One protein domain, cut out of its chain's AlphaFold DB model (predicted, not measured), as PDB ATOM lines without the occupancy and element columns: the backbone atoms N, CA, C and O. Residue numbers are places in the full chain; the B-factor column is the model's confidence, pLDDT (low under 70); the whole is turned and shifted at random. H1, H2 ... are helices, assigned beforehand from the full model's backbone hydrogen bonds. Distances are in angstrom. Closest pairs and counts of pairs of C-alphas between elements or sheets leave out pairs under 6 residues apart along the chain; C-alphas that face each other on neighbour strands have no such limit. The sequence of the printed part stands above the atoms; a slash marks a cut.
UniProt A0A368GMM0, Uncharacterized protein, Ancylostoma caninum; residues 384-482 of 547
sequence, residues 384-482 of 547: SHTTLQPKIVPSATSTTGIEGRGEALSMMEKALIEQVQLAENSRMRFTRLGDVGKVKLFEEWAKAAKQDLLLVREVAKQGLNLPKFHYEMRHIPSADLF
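This is residues 384 to 482 of the 547 residues of an uncharacterized protein of Ancylostoma caninum (UniProt A0A368GMM0). A long helical hairpin, H2 and H3 side by side, makes the long axis; the unnamed tail, residues 463 to 482, turns at the end of H3 and runs back along the hairpin, with residues 470 to 475 standing free. The short H1 lies beside the hairpin. The 99 printed residues hold three named helices, H1, H2 and H3 in chain order, and no named strand: all helix. The whole is loose, radius of gyration of the C-alphas 15.9 A, spanning 52 by 27 by 20 A.

H2, residues 405 to 433, touches H3, residues 436 to 462, at a shallow tilt of 20 degrees, opposite ways; their closest C-alphas, Arg 427 and Val 439, are 4.9 A apart. With residues 417 to 421 alone, H2 only just touches H1, residues 385 to 388, with 3 pairs of C-alphas within 8 A; the closest, Leu 388 and Ile 417, are 5.7 A apart. H1 and H3 are near each other, with 5 pairs of C-alphas within 10 A. In H2 and H3 every O i to N i+4 pair is within hydrogen-bond range; H1 is too short for one.

H2 runs 42.0 A from C-alpha 405 at (-13.092, 84.754, -0.478); H3 runs 38.9 A to C-alpha 462 at (-14.190, 90.494, 11.343).

The printed part has no cut. The link H1 to H2 is long. Residues 385 to 386, 394 to 404 and 479 to 482 have pLDDT under 70.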
ATOM      1  N   SER A 384     -33.696  80.351  15.514       70.94
ATOM      2  CA  SER A 384     -34.625  81.408  15.125       70.94
ATOM      3  C   SER A 384     -34.610  81.562  13.609       70.94
ATOM      4  O   SER A 384     -33.568  81.415  12.969       70.94
ATOM      5  N   HIS A 385     -35.745  81.942  13.026       69.94
ATOM      6  CA  HIS A 385     -35.824  82.222  11.592       69.94
ATOM      7  C   HIS A 385     -34.782  83.270  11.150       69.94
ATOM      8  O   HIS A 385     -34.164  83.132  10.103       69.94
ATOM      9  N   THR A 386     -34.479  84.256  12.004       69.00
ATOM     10  CA  THR A 386     -33.407  85.246  11.788       69.00
ATOM     11  C   THR A 386     -32.015  84.624  11.655       69.00
ATOM     12  O   THR A 386     -31.177  85.161  10.933       69.00
ATOM     13  N   THR A 387     -31.732  83.513  12.345       72.31
ATOM     14  CA  THR A 387     -30.458  82.796  12.174       72.31
ATOM     15  C   THR A 387     -30.384  81.999  10.875       72.31
ATOM     16  O   THR A 387     -29.276  81.717  10.436       72.31
ATOM     17  N   LEU A 388     -31.509  81.693  10.232       79.19
ATOM     18  CA  LEU A 388     -31.557  80.936   8.975       79.19
ATOM     19  C   LEU A 388     -31.550  81.827   7.726       79.19
ATOM     20  O   LEU A 388     -31.523  81.310   6.616       79.19
ATOM     21  N   GLN A 389     -31.564  83.151   7.888       80.00
ATOM     22  CA  GLN A 389     -31.468  84.086   6.767       80.00
ATOM     23  C   GLN A 389     -30.005  84.283   6.352       80.00
ATOM     24  O   GLN A 389     -29.180  84.517   7.240       80.00
ATOM     25  N   PRO A 390     -29.667  84.216   5.051       81.25
ATOM     26  CA  PRO A 390     -28.316  84.499   4.575       81.25
ATOM     27  C   PRO A 390     -27.943  85.954   4.883       81.25
ATOM     28  O   PRO A 390     -28.763  86.861   4.730       81.25
ATOM     29  N   LYS A 391     -26.717  86.179   5.363       80.75
ATOM     30  CA  LYS A 391     -26.215  87.508   5.752       80.75
ATOM     31  C   LYS A 391     -24.952  87.911   5.001       80.75
ATOM     32  O   LYS A 391     -24.605  89.089   5.008       80.75
ATOM     33  N   ILE A 392     -24.266  86.961   4.378       78.56
ATOM     34  CA  ILE A 392     -23.042  87.198   3.625       78.56
ATOM     35  C   ILE A 392     -23.421  87.445   2.168       78.56
ATOM     36  O   ILE A 392     -23.828  86.535   1.444       78.56
ATOM     37  N   VAL A 393     -23.280  88.698   1.741       72.25
ATOM     38  CA  VAL A 393     -23.448  89.083   0.339       72.25
ATOM     39  C   VAL A 393     -22.181  88.679  -0.424       72.25
ATOM     40  O   VAL A 393     -21.087  89.066   0.000       72.25
ATOM     41  N   PRO A 394     -22.284  87.925  -1.533       63.72
ATOM     42  CA  PRO A 394     -21.141  87.666  -2.397       63.72
ATOM     43  C   PRO A 394     -20.709  88.993  -3.032       63.72
ATOM     44  O   PRO A 394     -21.399  89.545  -3.885       63.72
ATOM     45  N   SER A 395     -19.598  89.554  -2.555       55.97
ATOM     46  CA  SER A 395     -18.993  90.757  -3.124       55.97
ATOM     47  C   SER A 395     -17.772  90.367  -3.949       55.97
ATOM     48  O   SER A 395     -16.869  89.701  -3.437       55.97
ATOM     49  N   ALA A 396     -17.749  90.791  -5.215       49.59
ATOM     50  CA  ALA A 396     -16.641  90.574  -6.149       49.59
ATOM     51  C   ALA A 396     -15.386  91.396  -5.791       49.59
ATOM     52  O   ALA A 396     -14.287  91.086  -6.244       49.59
ATOM     53  N   THR A 397     -15.517  92.424  -4.949       47.44
ATOM     54  CA  THR A 397     -14.426  93.343  -4.609       47.44
ATOM     55  C   THR A 397     -13.906  93.034  -3.206       47.44
ATOM     56  O   THR A 397     -14.387  93.558  -2.202       47.44
ATOM     57  N   SER A 398     -12.919  92.142  -3.120       47.69
ATOM     58  CA  SER A 398     -12.247  91.847  -1.852       47.69
ATOM     59  C   SER A 398     -11.312  92.993  -1.459       47.69
ATOM     60  O   SER A 398     -10.291  93.210  -2.102       47.69
ATOM     61  N   THR A 399     -11.589  93.666  -0.340       49.97
ATOM     62  CA  THR A 399     -10.645  94.587   0.326       49.97
ATOM     63  C   THR A 399      -9.417  93.875   0.909       49.97
ATOM     64  O   THR A 399      -8.472  94.530   1.335       49.97
ATOM     65  N   THR A 400      -9.400  92.536   0.912       52.94
ATOM     66  CA  THR A 400      -8.339  91.702   1.503       52.94
ATOM     67  C   THR A 400      -7.455  90.971   0.482       52.94
ATOM     68  O   THR A 400      -6.693  90.101   0.883       52.94
ATOM     69  N   GLY A 401      -7.560  91.260  -0.822       49.06
ATOM     70  CA  GLY A 401      -6.623  90.739  -1.836       49.06
ATOM     71  C   GLY A 401      -6.660  89.224  -2.106       49.06
ATOM     72  O   GLY A 401      -5.734  88.704  -2.716       49.06
ATOM     73  N   ILE A 402      -7.705  88.508  -1.673       56.09
ATOM     74  CA  ILE A 402      -7.908  87.080  -1.979       56.09
ATOM     75  C   ILE A 402      -9.167  86.963  -2.842       56.09
ATOM     76  O   ILE A 402     -10.280  87.106  -2.331       56.09
ATOM     77  N   GLU A 403      -8.994  86.734  -4.145       61.47
ATOM     78  CA  GLU A 403     -10.095  86.440  -5.070       61.47
ATOM     79  C   GLU A 403     -10.931  85.248  -4.563       61.47
ATOM     80  O   GLU A 403     -10.403  84.294  -3.990       61.47
ATOM     81  N   GLY A 404     -12.259  85.317  -4.703       69.81
ATOM     82  CA  GLY A 404     -13.171  84.224  -4.327       69.81
ATOM     83  C   GLY A 404     -13.453  84.052  -2.825       69.81
ATOM     84  O   GLY A 404     -14.280  83.220  -2.448       69.81
ATOM     85  N   ARG A 405     -12.846  84.849  -1.932       79.31
ATOM     86  CA  ARG A 405     -13.092  84.754  -0.478       79.31
ATOM     87  C   ARG A 405     -14.562  84.982  -0.103       79.31
ATOM     88  O   ARG A 405     -15.119  84.232   0.700       79.31
ATOM     89  N   GLY A 406     -15.171  86.041  -0.640       78.31
ATOM     90  CA  GLY A 406     -16.570  86.383  -0.365       78.31
ATOM     91  C   GLY A 406     -17.535  85.302  -0.855       78.31
ATOM     92  O   GLY A 406     -18.467  84.932  -0.142       78.31
ATOM     93  N   GLU A 407     -17.257  84.736  -2.027       83.75
ATOM     94  CA  GLU A 407     -18.026  83.637  -2.615       83.75
ATOM     95  C   GLU A 407     -17.906  82.353  -1.785       83.75
ATOM     96  O   GLU A 407     -18.918  81.724  -1.485       83.75
ATOM     97  N   ALA A 408     -16.699  82.002  -1.327       84.31
ATOM     98  CA  ALA A 408     -16.470  80.834  -0.479       84.31
ATOM     99  C   ALA A 408     -17.207  80.928   0.868       84.31
ATOM    100  O   ALA A 408     -17.845  79.965   1.296       84.31
ATOM    101  N   LEU A 409     -17.171  82.095   1.523       86.19
ATOM    102  CA  LEU A 409     -17.914  82.328   2.766       86.19
ATOM    103  C   LEU A 409     -19.430  82.298   2.542       86.19
ATOM    104  O   LEU A 409     -20.149  81.730   3.362       86.19
ATOM    105  N   SER A 410     -19.915  82.862   1.432       87.88
ATOM    106  CA  SER A 410     -21.340  82.835   1.074       87.88
ATOM    107  C   SER A 410     -21.825  81.405   0.786       87.88
ATOM    108  O   SER A 410     -22.867  80.988   1.295       87.88
ATOM    109  N   MET A 411     -21.036  80.604   0.060       88.12
ATOM    110  CA  MET A 411     -21.329  79.185  -0.174       88.12
ATOM    111  C   MET A 411     -21.345  78.377   1.126       88.12
ATOM    112  O   MET A 411     -22.255  77.575   1.337       88.12
ATOM    113  N   MET A 412     -20.373  78.607   2.014       88.81
ATOM    114  CA  MET A 412     -20.307  77.929   3.308       88.81
ATOM    115  C   MET A 412     -21.488  78.310   4.206       88.81
ATOM    116  O   MET A 412     -22.093  77.435   4.820       88.81
ATOM    117  N   GLU A 413     -21.867  79.593   4.241       91.25
ATOM    118  CA  GLU A 413     -23.059  80.046   4.961       91.25
ATOM    119  C   GLU A 413     -24.317  79.355   4.430       91.25
ATOM    120  O   GLU A 413     -25.091  78.810   5.218       91.25
ATOM    121  N   LYS A 414     -24.503  79.331   3.107       91.44
ATOM    122  CA  LYS A 414     -25.655  78.680   2.478       91.44
ATOM    123  C   LYS A 414     -25.723  77.192   2.830       91.44
ATOM    124  O   LYS A 414     -26.765  76.729   3.289       91.44
ATOM    125  N   ALA A 415     -24.615  76.465   2.683       90.88
ATOM    126  CA  ALA A 415     -24.554  75.039   2.998       90.88
ATOM    127  C   ALA A 415     -24.869  74.760   4.478       90.88
ATOM    128  O   ALA A 415     -25.624  73.842   4.796       90.88
ATOM    129  N   LEU A 416     -24.342  75.576   5.397       92.62
ATOM    130  CA  LEU A 416     -24.610  75.431   6.829       92.62
ATOM    131  C   LEU A 416     -26.063  75.772   7.186       92.62
ATOM    132  O   LEU A 416     -26.654  75.095   8.026       92.62
ATOM    133  N   ILE A 417     -26.676  76.767   6.534       91.88
ATOM    134  CA  ILE A 417     -28.112  77.055   6.687       91.88
ATOM    135  C   ILE A 417     -28.947  75.843   6.255       91.88
ATOM    136  O   ILE A 417     -29.829  75.419   7.004       91.88
ATOM    137  N   GLU A 418     -28.656  75.266   5.087       91.44
ATOM    138  CA  GLU A 418     -29.353  74.078   4.576       91.44
ATOM    139  C   GLU A 418     -29.198  72.881   5.528       91.44
ATOM    140  O   GLU A 418     -30.176  72.191   5.823       91.44
ATOM    141  N   GLN A 419     -28.004  72.676   6.094       91.62
ATOM    142  CA  GLN A 419     -27.767  71.631   7.094       91.62
ATOM    143  C   GLN A 419     -28.575  71.845   8.378       91.62
ATOM    144  O   GLN A 419     -29.174  70.893   8.887       91.62
ATOM    145  N   VAL A 420     -28.636  73.075   8.903       91.62
ATOM    146  CA  VAL A 420     -29.451  73.383  10.091       91.62
ATOM    147  C   VAL A 420     -30.932  73.128   9.801       91.62
ATOM    148  O   VAL A 420     -31.602  72.475  10.603       91.62
ATOM    149  N   GLN A 421     -31.442  73.577   8.650       90.81
ATOM    150  CA  GLN A 421     -32.834  73.348   8.246       90.81
ATOM    151  C   GLN A 421     -33.151  71.855   8.116       90.81
ATOM    152  O   GLN A 421     -34.171  71.385   8.627       90.81
ATOM    153  N   LEU A 422     -32.270  71.091   7.468       90.56
ATOM    154  CA  LEU A 422     -32.421  69.650   7.309       90.56
ATOM    155  C   LEU A 422     -32.455  68.937   8.664       90.56
ATOM    156  O   LEU A 422     -33.311  68.073   8.886       90.56
ATOM    157  N   ALA A 423     -31.567  69.322   9.580       90.50
ATOM    158  CA  ALA A 423     -31.513  68.751  10.915       90.50
ATOM    159  C   ALA A 423     -32.769  69.090  11.735       90.50
ATOM    160  O   ALA A 423     -33.365  68.198  12.341       90.50
ATOM    161  N   GLU A 424     -33.248  70.337  11.705       88.50
ATOM    162  CA  GLU A 424     -34.472  70.725  12.417       88.50
ATOM    163  C   GLU A 424     -35.729  70.045  11.866       88.50
ATOM    164  O   GLU A 424     -36.559  69.560  12.645       88.50
ATOM    165  N   ASN A 425     -35.862  69.962  10.540       87.44
ATOM    166  CA  ASN A 425     -36.978  69.286   9.881       87.44
ATOM    167  C   ASN A 425     -36.995  67.791  10.206       87.44
ATOM    168  O   ASN A 425     -38.036  67.236  10.580       87.44
ATOM    169  N   SER A 426     -35.830  67.148  10.137       87.88
ATOM    170  CA  SER A 426     -35.676  65.735  10.478       87.88
ATOM    171  C   SER A 426     -35.966  65.488  11.957       87.88
ATOM    172  O   SER A 426     -36.745  64.592  12.280       87.88
ATOM    173  N   ARG A 427     -35.458  66.338  12.862       87.62
ATOM    174  CA  ARG A 427     -35.801  66.294  14.291       87.62
ATOM    175  C   ARG A 427     -37.313  66.335  14.488       87.62
ATOM    176  O   ARG A 427     -37.856  65.452  15.141       87.62
ATOM    177  N   MET A 428     -38.007  67.318  13.905       84.50
ATOM    178  CA  MET A 428     -39.466  67.442  14.034       84.50
ATOM    179  C   MET A 428     -40.194  66.186  13.545       84.50
ATOM    180  O   MET A 428     -41.144  65.728  14.186       84.50
ATOM    181  N   ARG A 429     -39.732  65.598  12.439       83.50
ATOM    182  CA  ARG A 429     -40.278  64.356  11.887       83.50
ATOM    183  C   ARG A 429     -40.099  63.178  12.847       83.50
ATOM    184  O   ARG A 429     -41.068  62.477  13.130       83.50
ATOM    185  N   PHE A 430     -38.909  62.993  13.412       84.06
ATOM    186  CA  PHE A 430     -38.649  61.909  14.364       84.06
ATOM    187  C   PHE A 430     -39.308  62.128  15.732       84.06
ATOM    188  O   PHE A 430     -39.730  61.154  16.356       84.06
ATOM    189  N   THR A 431     -39.533  63.379  16.148       84.50
ATOM    190  CA  THR A 431     -40.361  63.699  17.324       84.50
ATOM    191  C   THR A 431     -41.798  63.233  17.113       84.50
ATOM    192  O   THR A 431     -42.395  62.640  18.013       84.50
ATOM    193  N   ARG A 432     -42.351  63.427  15.904       81.56
ATOM    194  CA  ARG A 432     -43.689  62.917  15.557       81.56
ATOM    195  C   ARG A 432     -43.748  61.392  15.576       81.56
ATOM    196  O   ARG A 432     -44.768  60.834  15.969       81.56
ATOM    197  N   LEU A 433     -42.668  60.719  15.201       79.00
ATOM    198  CA  LEU A 433     -42.579  59.256  15.233       79.00
ATOM    199  C   LEU A 433     -42.270  58.698  16.632       79.00
ATOM    200  O   LEU A 433     -42.402  57.497  16.865       79.00
ATOM    201  N   GLY A 434     -41.893  59.557  17.583       77.94
ATOM    202  CA  GLY A 434     -41.519  59.157  18.939       77.94
ATOM    203  C   GLY A 434     -40.178  58.420  19.014       77.94
ATOM    204  O   GLY A 434     -39.950  57.681  19.977       77.94
ATOM    205  N   ASP A 435     -39.308  58.601  18.015       83.06
ATOM    206  CA  ASP A 435     -37.955  58.037  17.995       83.06
ATOM    207  C   ASP A 435     -36.968  59.001  18.656       83.06
ATOM    208  O   ASP A 435     -36.350  59.852  18.019       83.06
ATOM    209  N   VAL A 436     -36.826  58.847  19.968       83.00
ATOM    210  CA  VAL A 436     -35.944  59.664  20.808       83.00
ATOM    211  C   VAL A 436     -34.489  59.628  20.368       83.00
ATOM    212  O   VAL A 436     -33.810  60.650  20.435       83.00
ATOM    213  N   GLY A 437     -34.000  58.463  19.938       84.88
ATOM    214  CA  GLY A 437     -32.595  58.304  19.572       84.88
ATOM    215  C   GLY A 437     -32.254  59.184  18.377       84.88
ATOM    216  O   GLY A 437     -31.293  59.951  18.413       84.88
ATOM    217  N   LYS A 438     -33.109  59.145  17.350       86.19
ATOM    218  CA  LYS A 438     -32.950  59.994  16.167       86.19
ATOM    219  C   LYS A 438     -33.227  61.464  16.471       86.19
ATOM    220  O   LYS A 438     -32.508  62.316  15.963       86.19
ATOM    221  N   VAL A 439     -34.199  61.782  17.332       86.75
ATOM    222  CA  VAL A 439     -34.426  63.170  17.784       86.75
ATOM    223  C   VAL A 439     -33.152  63.759  18.386       86.75
ATOM    224  O   VAL A 439     -32.747  64.839  17.967       86.75
ATOM    225  N   LYS A 440     -32.489  63.032  19.295       87.12
ATOM    226  CA  LYS A 440     -31.244  63.484  19.927       87.12
ATOM    227  C   LYS A 440     -30.113  63.670  18.913       87.12
ATOM    228  O   LYS A 440     -29.460  64.708  18.916       87.12
ATOM    229  N   LEU A 441     -29.948  62.721  17.987       89.50
ATOM    230  CA  LEU A 441     -28.966  62.819  16.901       89.50
ATOM    231  C   LEU A 441     -29.144  64.105  16.075       89.50
ATOM    232  O   LEU A 441     -28.181  64.823  15.813       89.50
ATOM    233  N   PHE A 442     -30.378  64.407  15.665       90.69
ATOM    234  CA  PHE A 442     -30.660  65.603  14.872       90.69
ATOM    235  C   PHE A 442     -30.609  66.898  15.697       90.69
ATOM    236  O   PHE A 442     -30.281  67.944  15.142       90.69
ATOM    237  N   GLU A 443     -30.869  66.859  17.010       89.12
ATOM    238  CA  GLU A 443     -30.625  67.999  17.907       89.12
ATOM    239  C   GLU A 443     -29.131  68.328  18.020       89.12
ATOM    240  O   GLU A 443     -28.750  69.495  17.910       89.12
ATOM    241  N   GLU A 444     -28.282  67.314  18.186       90.38
ATOM    242  CA  GLU A 444     -26.826  67.479  18.230       90.38
ATOM    243  C   GLU A 444     -26.278  67.989  16.894       90.38
ATOM    244  O   GLU A 444     -25.473  68.924  16.873       90.38
ATOM    245  N   TRP A 445     -26.765  67.447  15.774       91.56
ATOM    246  CA  TRP A 445     -26.378  67.925  14.450       91.56
ATOM    247  C   TRP A 445     -26.809  69.380  14.217       91.56
ATOM    248  O   TRP A 445     -25.978  70.204  13.832       91.56
ATOM    249  N   ALA A 446     -28.062  69.737  14.523       91.19
ATOM    250  CA  ALA A 446     -28.533  71.117  14.397       91.19
ATOM    251  C   ALA A 446     -27.698  72.083  15.254       91.19
ATOM    252  O   ALA A 446     -27.376  73.187  14.815       91.19
ATOM    253  N   LYS A 447     -27.307  71.664  16.467       90.38
ATOM    254  CA  LYS A 447     -26.451  72.454  17.358       90.38
ATOM    255  C   LYS A 447     -25.062  72.688  16.760       90.38
ATOM    256  O   LYS A 447     -24.620  73.834  16.756       90.38
ATOM    257  N   ALA A 448     -24.405  71.642  16.257       91.88
ATOM    258  CA  ALA A 448     -23.079  71.742  15.647       91.88
ATOM    259  C   ALA A 448     -23.103  72.641  14.398       91.88
ATOM    260  O   ALA A 448     -22.406  73.652  14.356       91.88
ATOM    261  N   ALA A 449     -24.012  72.372  13.455       91.94
ATOM    262  CA  ALA A 449     -24.135  73.164  12.229       91.94
ATOM    263  C   ALA A 449     -24.467  74.642  12.514       91.94
ATOM    264  O   ALA A 449     -23.972  75.545  11.841       91.94
ATOM    265  N   LYS A 450     -25.263  74.924  13.558       91.25
ATOM    266  CA  LYS A 450     -25.547  76.298  14.000       91.25
ATOM    267  C   LYS A 450     -24.306  76.995  14.564       91.25
ATOM    268  O   LYS A 450     -24.152  78.195  14.350       91.25
ATOM    269  N   GLN A 451     -23.456  76.292  15.312       91.88
ATOM    270  CA  GLN A 451     -22.208  76.862  15.832       91.88
ATOM    271  C   GLN A 451     -21.262  77.229  14.689       91.88
ATOM    272  O   GLN A 451     -20.775  78.360  14.659       91.88
ATOM    273  N   ASP A 452     -21.105  76.335  13.716       92.12
ATOM    274  CA  ASP A 452     -20.292  76.584  12.526       92.12
ATOM    275  C   ASP A 452     -20.849  77.760  11.711       92.12
ATOM    276  O   ASP A 452     -20.104  78.651  11.309       92.12
ATOM    277  N   LEU A 453     -22.175  77.843  11.553       91.75
ATOM    278  CA  LEU A 453     -22.831  78.962  10.869       91.75
ATOM    279  C   LEU A 453     -22.526  80.309  11.541       91.75
ATOM    280  O   LEU A 453     -22.281  81.312  10.869       91.75
ATOM    281  N   LEU A 454     -22.565  80.351  12.875       91.00
ATOM    282  CA  LEU A 454     -22.238  81.560  13.631       91.00
ATOM    283  C   LEU A 454     -20.751  81.914  13.514       91.00
ATOM    284  O   LEU A 454     -20.434  83.093  13.377       91.00
ATOM    285  N   LEU A 455     -19.862  80.917  13.504       91.31
ATOM    286  CA  LEU A 455     -18.429  81.118  13.300       91.31
ATOM    287  C   LEU A 455     -18.137  81.719  11.918       91.31
ATOM    288  O   LEU A 455     -17.426  82.716  11.829       91.31
ATOM    289  N   VAL A 456     -18.721  81.163  10.852       89.62
ATOM    290  CA  VAL A 456     -18.540  81.658   9.475       89.62
ATOM    291  C   VAL A 456     -18.994  83.110   9.346       89.62
ATOM    292  O   VAL A 456     -18.300  83.929   8.741       89.62
ATOM    293  N   ARG A 457     -20.118  83.461   9.974       88.75
ATOM    294  CA  ARG A 457     -20.612  84.843  10.009       88.75
ATOM    295  C   ARG A 457     -19.693  85.785  10.774       88.75
ATOM    296  O   ARG A 457     -19.486  86.909  10.325       88.75
ATOM    297  N   GLU A 458     -19.150  85.351  11.905       88.69
ATOM    298  CA  GLU A 458     -18.223  86.178  12.681       88.69
ATOM    299  C   GLU A 458     -16.908  86.392  11.920       88.69
ATOM    300  O   GLU A 458     -16.416  87.514  11.843       88.69
ATOM    301  N   VAL A 459     -16.388  85.353  11.262       88.38
ATOM    302  CA  VAL A 459     -15.198  85.446  10.403       88.38
ATOM    303  C   VAL A 459     -15.426  86.387   9.221       88.38
ATOM    304  O   VAL A 459     -14.549  87.192   8.897       88.38
ATOM    305  N   ALA A 460     -16.611  86.341   8.606       86.06
ATOM    306  CA  ALA A 460     -16.992  87.278   7.555       86.06
ATOM    307  C   ALA A 460     -17.060  88.724   8.071       86.06
ATOM    308  O   ALA A 460     -16.560  89.630   7.411       86.06
ATOM    309  N   LYS A 461     -17.619  88.935   9.269       86.12
ATOM    310  CA  LYS A 461     -17.748  90.256   9.898       86.12
ATOM    311  C   LYS A 461     -16.401  90.858  10.310       86.12
ATOM    312  O   LYS A 461     -16.202  92.057  10.150       86.12
ATOM    313  N   GLN A 462     -15.498  90.045  10.853       85.94
ATOM    314  CA  GLN A 462     -14.190  90.494  11.343       85.94
ATOM    315  C   GLN A 462     -13.108  90.545  10.258       85.94
ATOM    316  O   GLN A 462     -12.000  91.000  10.520       85.94
ATOM    317  N   GLY A 463     -13.383  90.049   9.047       80.88
ATOM    318  CA  GLY A 463     -12.374  90.002   7.986       80.88
ATOM    319  C   GLY A 463     -11.257  88.972   8.227       80.88
ATOM    320  O   GLY A 463     -10.250  88.985   7.521       80.88
ATOM    321  N   LEU A 464     -11.435  88.025   9.156       82.69
ATOM    322  CA  LEU A 464     -10.440  86.990   9.495       82.69
ATOM    323  C   LEU A 464     -10.255  85.953   8.380       82.69
ATOM    324  O   LEU A 464     -11.126  85.792   7.535       82.69
ATOM    325  N   ASN A 465      -9.145  85.217   8.370       80.69
ATOM    326  CA  ASN A 465      -8.917  84.171   7.366       80.69
ATOM    327  C   ASN A 465     -10.031  83.109   7.351       80.69
ATOM    328  O   ASN A 465     -10.640  82.818   8.380       80.69
ATOM    329  N   LEU A 466     -10.264  82.524   6.170       79.69
ATOM    330  CA  LEU A 466     -11.249  81.459   5.969       79.69
ATOM    331  C   LEU A 466     -11.035  80.315   6.979       79.69
ATOM    332  O   LEU A 466      -9.897  79.854   7.136       79.69
ATOM    333  N   PRO A 467     -12.099  79.828   7.647       85.19
ATOM    334  CA  PRO A 467     -11.996  78.669   8.520       85.19
ATOM    335  C   PRO A 467     -11.548  77.449   7.715       85.19
ATOM    336  O   PRO A 467     -11.975  77.255   6.576       85.19
ATOM    337  N   LYS A 468     -10.712  76.596   8.312       86.81
ATOM    338  CA  LYS A 468     -10.402  75.294   7.717       86.81
ATOM    339  C   LYS A 468     -11.647  74.416   7.784       86.81
ATOM    340  O   LYS A 468     -12.237  74.276   8.851       86.81
ATOM    341  N   PHE A 469     -12.001  73.798   6.668       87.06
ATOM    342  CA  PHE A 469     -13.126  72.877   6.577       87.06
ATOM    343  C   PHE A 469     -12.726  71.636   5.780       87.06
ATOM    344  O   PHE A 469     -11.728  71.630   5.061       87.06
ATOM    345  N   HIS A 470     -13.509  70.578   5.936       88.56
ATOM    346  CA  HIS A 470     -13.408  69.363   5.143       88.56
ATOM    347  C   HIS A 470     -14.816  68.826   4.893       88.56
ATOM    348  O   HIS A 470     -15.761  69.186   5.596       88.56
ATOM    349  N   TYR A 471     -14.962  67.992   3.868       89.06
ATOM    350  CA  TYR A 471     -16.237  67.367   3.548       89.06
ATOM    351  C   TYR A 471     -16.370  66.042   4.294       89.06
ATOM    352  O   TYR A 471     -15.466  65.207   4.265       89.06
ATOM    353  N   GLU A 472     -17.518  65.847   4.932       88.50
ATOM    354  CA  GLU A 472     -17.881  64.601   5.596       88.50
ATOM    355  C   GLU A 472     -19.071  63.959   4.881       88.50
ATOM    356  O   GLU A 472     -20.055  64.628   4.560       88.50
ATOM    357  N   MET A 473     -19.016  62.641   4.690       86.50
ATOM    358  CA  MET A 473     -20.174  61.855   4.266       86.50
ATOM    359  C   MET A 473     -20.913  61.342   5.498       86.50
ATOM    360  O   MET A 473     -20.357  60.591   6.298       86.50
ATOM    361  N   ARG A 474     -22.185  61.728   5.647       81.25
ATOM    362  CA  ARG A 474     -23.049  61.273   6.744       81.25
ATOM    363  C   ARG A 474     -24.230  60.480   6.201       81.25
ATOM    364  O   ARG A 474     -24.920  60.930   5.292       81.25
ATOM    365  N   HIS A 475     -24.491  59.316   6.792       83.38
ATOM    366  CA  HIS A 475     -25.698  58.550   6.501       83.38
ATOM    367  C   HIS A 475     -26.874  59.151   7.271       83.38
ATOM    368  O   HIS A 475     -26.987  58.976   8.486       83.38
ATOM    369  N   ILE A 476     -27.742  59.875   6.569       84.94
ATOM    370  CA  ILE A 476     -28.887  60.556   7.170       84.94
ATOM    371  C   ILE A 476     -30.012  59.537   7.359       84.94
ATOM    372  O   ILE A 476     -30.500  58.987   6.371       84.94
ATOM    373  N   PRO A 477     -30.466  59.277   8.598       81.31
ATOM    374  CA  PRO A 477     -31.622  58.422   8.807       81.31
ATOM    375  C   PRO A 477     -32.856  59.061   8.167       81.31
ATOM    376  O   PRO A 477     -33.330  60.100   8.628       81.31
ATOM    377  N   SER A 478     -33.401  58.432   7.128       73.94
ATOM    378  CA  SER A 478     -34.761  58.729   6.691       73.94
ATOM    379  C   SER A 478     -35.732  57.982   7.596       73.94
ATOM    380  O   SER A 478     -35.488  56.858   8.028       73.94
ATOM    381  N   ALA A 479     -36.821  58.640   7.956       64.44
ATOM    382  CA  ALA A 479     -37.981  57.945   8.470       64.44
ATOM    383  C   ALA A 479     -38.736  57.342   7.284       64.44
ATOM    384  O   ALA A 479     -38.906  58.005   6.267       64.44
ATOM    385  N   ASP A 480     -39.263  56.142   7.427       63.56
ATOM    386  CA  ASP A 480     -40.309  55.676   6.525       63.56
ATOM    387  C   ASP A 480     -41.616  56.182   7.136       63.56
ATOM    388  O   ASP A 480     -42.072  55.683   8.163       63.56
ATOM    389  N   LEU A 481     -42.158  57.283   6.596       59.09
ATOM    390  CA  LEU A 481     -43.445  57.827   7.069       59.09
ATOM    391  C   LEU A 481     -44.586  56.848   6.772       59.09
ATOM    392  O   LEU A 481     -45.555  56.806   7.523       59.09
ATOM    393  N   PHE A 482     -44.437  56.080   5.692       64.56
ATOM    394  CA  PHE A 482     -45.424  55.153   5.162       64.56
ATOM    395  C   PHE A 482     -44.712  53.851   4.780       64.56
ATOM    396  O   PHE A 482     -44.472  53.610   3.606       64.56
TER     397      PHE A 482